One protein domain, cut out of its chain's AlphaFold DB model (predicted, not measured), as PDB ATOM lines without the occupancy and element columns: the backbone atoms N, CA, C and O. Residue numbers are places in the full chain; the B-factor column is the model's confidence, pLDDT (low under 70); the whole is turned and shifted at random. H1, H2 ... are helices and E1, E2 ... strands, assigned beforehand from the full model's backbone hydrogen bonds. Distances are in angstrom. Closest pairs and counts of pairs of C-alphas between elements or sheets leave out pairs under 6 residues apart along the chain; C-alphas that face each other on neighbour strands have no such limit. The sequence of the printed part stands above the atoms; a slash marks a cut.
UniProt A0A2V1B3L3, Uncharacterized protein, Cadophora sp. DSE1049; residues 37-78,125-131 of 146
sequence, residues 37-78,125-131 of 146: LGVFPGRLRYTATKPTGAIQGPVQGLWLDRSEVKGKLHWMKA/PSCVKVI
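This is residues 37 to 78 and 125 to 131 of the 146 residues of an uncharacterized protein of Cadophora sp. DSE1049 (UniProt A0A2V1B3L3). A two-stranded hairpin, E2 and E3, and the long loop of residues 47 to 61 make one end; at the other, E1 and E4 lie side by side, with the one-turn helix H1 near E1. The printed part has 49 residues, under half in named elements, mostly strand, in the order E1, E2, E3, H1, E4. It is compact, with a radius of gyration of the C-alphas of 10.7 A and spans of 29 by 21 by 17 A.

E1, residues 37 to 39, and E4, residues 126 to 131, come closest at the C-alphas of Val 39 and Val 130, 5.2 A apart; both pair with no named strand. E2, residues 43 to 46, and E3, residues 62 to 65, form an antiparallel hairpin at 149 degrees; N 45 and O 63 are within hydrogen-bond range at 2.8 A. H1, residues 72 to 75, is too short for an O i to N i+4 pair.

E1 begins at C-alpha 37 (-35.520, 48.114, -14.687). E4, 16.0 A long, ends at C-alpha 131 (-32.545, 39.988, -5.714).

Residues 79 to 124 are not printed; the gap is 13.9 A. E2 to E3 is a long link. Residues 69, 71 and 125 to 131 have pLDDT under 70.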
ATOM      1  N   LEU A  37     -34.532  48.684 -13.757       75.44
ATOM      2  CA  LEU A  37     -35.520  48.114 -14.687       75.44
ATOM      3  C   LEU A  37     -36.348  46.959 -14.109       75.44
ATOM      4  O   LEU A  37     -37.254  46.455 -14.777       75.44
ATOM      5  N   GLY A  38     -36.046  46.527 -12.886       77.69
ATOM      6  CA  GLY A  38     -36.727  45.418 -12.228       77.69
ATOM      7  C   GLY A  38     -35.824  44.219 -11.963       77.69
ATOM      8  O   GLY A  38     -34.623  44.228 -12.244       77.69
ATOM      9  N   VAL A  39     -36.431  43.176 -11.393       78.94
ATOM     10  CA  VAL A  39     -35.729  41.946 -11.028       78.94
ATOM     11  C   VAL A  39     -35.715  40.971 -12.189       78.94
ATOM     12  O   VAL A  39     -36.769  40.664 -12.750       78.94
ATOM     13  N   PHE A  40     -34.528  40.479 -12.553       76.62
ATOM     14  CA  PHE A  40     -34.418  39.508 -13.636       76.62
ATOM     15  C   PHE A  40     -35.072  38.182 -13.214       76.62
ATOM     16  O   PHE A  40     -34.623  37.569 -12.244       76.62
ATOM     17  N   PRO A  41     -36.116  37.716 -13.919       73.25
ATOM     18  CA  PRO A  41     -36.802  36.485 -13.566       73.25
ATOM     19  C   PRO A  41     -35.966  35.266 -13.966       73.25
ATOM     20  O   PRO A  41     -35.415  35.212 -15.069       73.25
ATOM     21  N   GLY A  42     -35.904  34.261 -13.100       81.56
ATOM     22  CA  GLY A  42     -35.206  33.015 -13.393       81.56
ATOM     23  C   GLY A  42     -35.095  32.106 -12.180       81.56
ATOM     24  O   GLY A  42     -35.508  32.460 -11.076       81.56
ATOM     25  N   ARG A  43     -34.526  30.925 -12.405       83.94
ATOM     26  CA  ARG A  43     -34.230  29.948 -11.364       83.94
ATOM     27  C   ARG A  43     -32.731  29.895 -11.135       83.94
ATOM     28  O   ARG A  43     -31.957  29.764 -12.080       83.94
ATOM     29  N   LEU A  44     -32.317  29.972  -9.881       85.56
ATOM     30  CA  LEU A  44     -30.918  29.776  -9.528       85.56
ATOM     31  C   LEU A  44     -30.591  28.288  -9.569       85.56
ATOM     32  O   LEU A  44     -31.347  27.460  -9.056       85.56
ATOM     33  N   ARG A  45     -29.464  27.948 -10.185       85.38
ATOM     34  CA  ARG A  45     -28.958  26.579 -10.263       85.38
ATOM     35  C   ARG A  45     -27.492  26.579  -9.881       85.38
ATOM     36  O   ARG A  45     -26.745  27.443 -10.330       85.38
ATOM     37  N   TYR A  46     -27.099  25.607  -9.068       87.00
ATOM     38  CA  TYR A  46     -25.702  25.371  -8.746       87.00
ATOM     39  C   TYR A  46     -25.242  24.100  -9.457       87.00
ATOM     40  O   TYR A  46     -25.609  22.994  -9.065       87.00
ATOM     41  N   THR A  47     -24.523  24.257 -10.563       89.44
ATOM     42  CA  THR A  47     -24.075  23.158 -11.421       89.44
ATOM     43  C   THR A  47     -22.701  23.471 -11.996       89.44
ATOM     44  O   THR A  47     -22.436  24.588 -12.433       89.44
ATOM     45  N   ALA A  48     -21.817  22.475 -12.057       89.75
ATOM     46  CA  ALA A  48     -20.500  22.654 -12.672       89.75
ATOM     47  C   ALA A  48     -20.600  22.998 -14.172       89.75
ATOM     48  O   ALA A  48     -19.790  23.752 -14.706       89.75
ATOM     49  N   THR A  49     -21.618  22.467 -14.850       89.69
ATOM     50  CA  THR A  49     -21.873  22.696 -16.273       89.69
ATOM     51  C   THR A  49     -22.824  23.867 -16.480       89.69
ATOM     52  O   THR A  49     -23.780  24.038 -15.727       89.69
ATOM     53  N   LYS A  50     -22.576  24.663 -17.527       87.38
ATOM     54  CA  LYS A  50     -23.428  25.791 -17.914       87.38
ATOM     55  C   LYS A  50     -24.768  25.300 -18.475       87.38
ATOM     56  O   LYS A  50     -24.761  24.687 -19.546       87.38
ATOM     57  N   PRO A  51     -25.913  25.631 -17.854       86.81
ATOM     58  CA  PRO A  51     -27.213  25.385 -18.464       86.81
ATOM     59  C   PRO A  51     -27.413  26.260 -19.713       86.81
ATOM     60  O   PRO A  51     -26.920  27.392 -19.801       86.81
ATOM     61  N   THR A  52     -28.158  25.752 -20.692       85.38
ATOM     62  CA  THR A  52     -28.408  26.454 -21.958       85.38
ATOM     63  C   THR A  52     -29.094  27.799 -21.719       85.38
ATOM     64  O   THR A  52     -30.165  27.873 -21.128       85.38
ATOM     65  N   GLY A  53     -28.481  28.883 -22.201       77.56
ATOM     66  CA  GLY A  53     -29.037  30.235 -22.067       77.56
ATOM     67  C   GLY A  53     -28.972  30.826 -20.653       77.56
ATOM     68  O   GLY A  53     -29.528  31.905 -20.434       77.56
ATOM     69  N   ALA A  54     -28.293  30.166 -19.712       85.38
ATOM     70  CA  ALA A  54     -28.116  30.682 -18.363       85.38
ATOM     71  C   ALA A  54     -27.024  31.760 -18.278       85.38
ATOM     72  O   ALA A  54     -26.054  31.768 -19.050       85.38
ATOM     73  N   ILE A  55     -27.192  32.662 -17.311       83.88
ATOM     74  CA  ILE A  55     -26.248  33.742 -17.009       83.88
ATOM     75  C   ILE A  55     -25.404  33.337 -15.800       83.88
ATOM     76  O   ILE A  55     -25.939  32.859 -14.803       83.88
ATOM     77  N   GLN A  56     -24.090  33.520 -15.902       86.12
ATOM     78  CA  GLN A  56     -23.143  33.189 -14.839       86.12
ATOM     79  C   GLN A  56     -23.317  34.129 -13.637       86.12
ATOM     80  O   GLN A  56     -23.403  35.350 -13.798       86.12
ATOM     81  N   GLY A  57     -23.367  33.536 -12.447       83.81
ATOM     82  CA  GLY A  57     -23.357  34.213 -11.155       83.81
ATOM     83  C   GLY A  57     -21.972  34.692 -10.722       83.81
ATOM     84  O   GLY A  57     -20.975  34.359 -11.364       83.81
ATOM     85  N   PRO A  58     -21.893  35.446  -9.610       81.00
ATOM     86  CA  PRO A  58     -20.632  35.965  -9.076       81.00
ATOM     87  C   PRO A  58     -19.673  34.856  -8.622       81.00
ATOM     88  O   PRO A  58     -18.469  35.078  -8.560       81.00
ATOM     89  N   VAL A  59     -20.196  33.662  -8.328       82.00
ATOM     90  CA  VAL A  59     -19.412  32.487  -7.932       82.00
ATOM     91  C   VAL A  59     -19.487  31.403  -9.000       82.00
ATOM     92  O   VAL A  59     -20.506  31.252  -9.680       82.00
ATOM     93  N   GLN A  60     -18.408  30.634  -9.147       82.50
ATOM     94  CA  GLN A  60     -18.334  29.551 -10.124       82.50
ATOM     95  C   GLN A  60     -19.430  28.510  -9.871       82.50
ATOM     96  O   GLN A  60     -19.720  28.151  -8.736       82.50
ATOM     97  N   GLY A  61     -20.058  28.038 -10.946       84.69
ATOM     98  CA  GLY A  61     -21.121  27.040 -10.868       84.69
ATOM     99  C   GLY A  61     -22.490  27.584 -10.449       84.69
ATOM    100  O   GLY A  61     -23.470  26.863 -10.588       84.69
ATOM    101  N   LEU A  62     -22.602  28.842 -10.009       85.31
ATOM    102  CA  LEU A  62     -23.898  29.496  -9.834       85.31
ATOM    103  C   LEU A  62     -24.393  30.059 -11.169       85.31
ATOM    104  O   LEU A  62     -23.704  30.843 -11.818       85.31
ATOM    105  N   TRP A  63     -25.616  29.701 -11.544       87.25
ATOM    106  CA  TRP A  63     -26.241  30.078 -12.806       87.25
ATOM    107  C   TRP A  63     -27.657  30.609 -12.584       87.25
ATOM    108  O   TRP A  63     -28.447  30.005 -11.861       87.25
ATOM    109  N   LEU A  64     -28.008  31.703 -13.263       85.62
ATOM    110  CA  LEU A  64     -29.393  32.130 -13.444       85.62
ATOM    111  C   LEU A  64     -29.957  31.465 -14.698       85.62
ATOM    112  O   LEU A  64     -29.680  31.896 -15.821       85.62
ATOM    113  N   ASP A  65     -30.742  30.415 -14.501       86.12
ATOM    114  CA  ASP A  65     -31.477  29.736 -15.557       86.12
ATOM    115  C   ASP A  65     -32.727  30.536 -15.930       86.12
ATOM    116  O   ASP A  65     -33.599  30.823 -15.108       86.12
ATOM    117  N   ARG A  66     -32.794  30.909 -17.204       80.38
ATOM    118  CA  ARG A  66     -33.851  31.748 -17.765       80.38
ATOM    119  C   ARG A  66     -34.917  30.944 -18.495       80.38
ATOM    120  O   ARG A  66     -35.882  31.542 -18.951       80.38
ATOM    121  N   SER A  67     -34.727  29.640 -18.681       78.00
ATOM    122  CA  SER A  67     -35.562  28.817 -19.565       78.00
ATOM    123  C   SER A  67     -37.010  28.695 -19.078       78.00
ATOM    124  O   SER A  67     -37.939  28.848 -19.876       78.00
ATOM    125  N   GLU A  68     -37.191  28.492 -17.772       70.62
ATOM    126  CA  GLU A  68     -38.485  28.203 -17.142       70.62
ATOM    127  C   GLU A  68     -39.323  29.466 -16.874       70.62
ATOM    128  O   GLU A  68     -40.543  29.444 -17.028       70.62
ATOM    129  N   VAL A  69     -38.694  30.592 -16.509       67.81
ATOM    130  CA  VAL A  69     -39.432  31.775 -16.037       67.81
ATOM    131  C   VAL A  69     -39.667  32.778 -17.166       67.81
ATOM    132  O   VAL A  69     -38.741  33.393 -17.702       67.81
ATOM    133  N   LYS A  70     -40.941  32.977 -17.511       70.06
ATOM    134  CA  LYS A  70     -41.385  33.934 -18.530       70.06
ATOM    135  C   LYS A  70     -41.766  35.261 -17.871       70.06
ATOM    136  O   LYS A  70     -42.801  35.369 -17.228       70.06
ATOM    137  N   GLY A  71     -40.933  36.284 -18.054       69.88
ATOM    138  CA  GLY A  71     -41.229  37.664 -17.651       69.88
ATOM    139  C   GLY A  71     -40.784  38.670 -18.712       69.88
ATOM    140  O   GLY A  71     -40.112  38.302 -19.671       69.88
ATOM    141  N   LYS A  72     -41.127  39.955 -18.561       72.69
ATOM    142  CA  LYS A  72     -40.807  40.986 -19.574       72.69
ATOM    143  C   LYS A  72     -39.305  41.068 -19.882       72.69
ATOM    144  O   LYS A  72     -38.920  41.170 -21.043       72.69
ATOM    145  N   LEU A  73     -38.464  40.928 -18.855       74.81
ATOM    146  CA  LEU A  73     -37.003  40.943 -18.988       74.81
ATOM    147  C   LEU A  73     -36.434  39.652 -19.612       74.81
ATOM    148  O   LEU A  73     -35.323  39.671 -20.131       74.81
ATOM    149  N   HIS A  74     -37.192  38.546 -19.652       74.88
ATOM    150  CA  HIS A  74     -36.753  37.298 -20.300       74.88
ATOM    151  C   HIS A  74     -36.503  37.480 -21.805       74.88
ATOM    152  O   HIS A  74     -35.686  36.762 -22.375       74.88
ATOM    153  N   TRP A  75     -37.157  38.453 -22.442       72.31
ATOM    154  CA  TRP A  75     -36.953  38.780 -23.854       72.31
ATOM    155  C   TRP A  75     -35.662  39.565 -24.122       72.31
ATOM    156  O   TRP A  75     -35.248  39.689 -25.272       72.31
ATOM    157  N   MET A  76     -34.988  40.072 -23.082       76.44
ATOM    158  CA  MET A  76     -33.717  40.777 -23.242       76.44
ATOM    159  C   MET A  76     -32.592  39.797 -23.575       76.44
ATOM    160  O   MET A  76     -32.351  38.819 -22.862       76.44
ATOM    161  N   LYS A  77     -31.861  40.058 -24.656       73.69
ATOM    162  CA  LYS A  77     -30.703  39.246 -25.034       73.69
ATOM    163  C   LYS A  77     -29.548  39.505 -24.062       73.69
ATOM    164  O   LYS A  77     -29.249  40.650 -23.743       73.69
ATOM    165  N   ALA A  78     -28.888  38.438 -23.612       73.00
ATOM    166  CA  ALA A  78     -27.609  38.574 -22.924       73.00
ATOM    167  C   ALA A  78     -26.518  38.876 -23.960       73.00
ATOM    168  O   ALA A  78     -26.379  38.142 -24.944       73.00
ATOM    169  N   PRO A 125     -24.498  52.189 -18.038       33.22
ATOM    170  CA  PRO A 125     -25.750  51.570 -18.473       33.22
ATOM    171  C   PRO A 125     -26.717  51.386 -17.292       33.22
ATOM    172  O   PRO A 125     -26.295  51.164 -16.158       33.22
ATOM    173  N   SER A 126     -28.021  51.488 -17.553       32.81
ATOM    174  CA  SER A 126     -29.100  51.248 -16.582       32.81
ATOM    175  C   SER A 126     -29.052  49.799 -16.082       32.81
ATOM    176  O   SER A 126     -28.812  48.877 -16.864       32.81
ATOM    177  N   CYS A 127     -29.227  49.567 -14.782       34.41
ATOM    178  CA  CYS A 127     -28.911  48.276 -14.173       34.41
ATOM    179  C   CYS A 127     -30.166  47.470 -13.803       34.41
ATOM    180  O   CYS A 127     -31.165  47.977 -13.298       34.41
ATOM    181  N   VAL A 128     -30.099  46.170 -14.066       36.81
ATOM    182  CA  VAL A 128     -31.070  45.141 -13.711       36.81
ATOM    183  C   VAL A 128     -30.534  44.427 -12.476       36.81
ATOM    184  O   VAL A 128     -29.443  43.865 -12.509       36.81
ATOM    185  N   LYS A 129     -31.292  44.462 -11.384       42.88
ATOM    186  CA  LYS A 129     -30.899  43.919 -10.074       42.88
ATOM    187  C   LYS A 129     -31.474  42.522  -9.927       42.88
ATOM    188  O   LYS A 129     -32.684  42.358 -10.009       42.88
ATOM    189  N   VAL A 130     -30.655  41.507  -9.697       39.19
ATOM    190  CA  VAL A 130     -31.163  40.198  -9.268       39.19
ATOM    191  C   VAL A 130     -31.163  40.186  -7.749       39.19
ATOM    192  O   VAL A 130     -30.096  40.234  -7.144       39.19
ATOM    193  N   ILE A 131     -32.355  40.149  -7.156       34.44
ATOM    194  CA  ILE A 131     -32.545  39.988  -5.714       34.44
ATOM    195  C   ILE A 131     -32.575  38.490  -5.422       34.44
ATOM    196  O   ILE A 131     -33.455  37.780  -5.913       34.44
TER     197      ILE A 131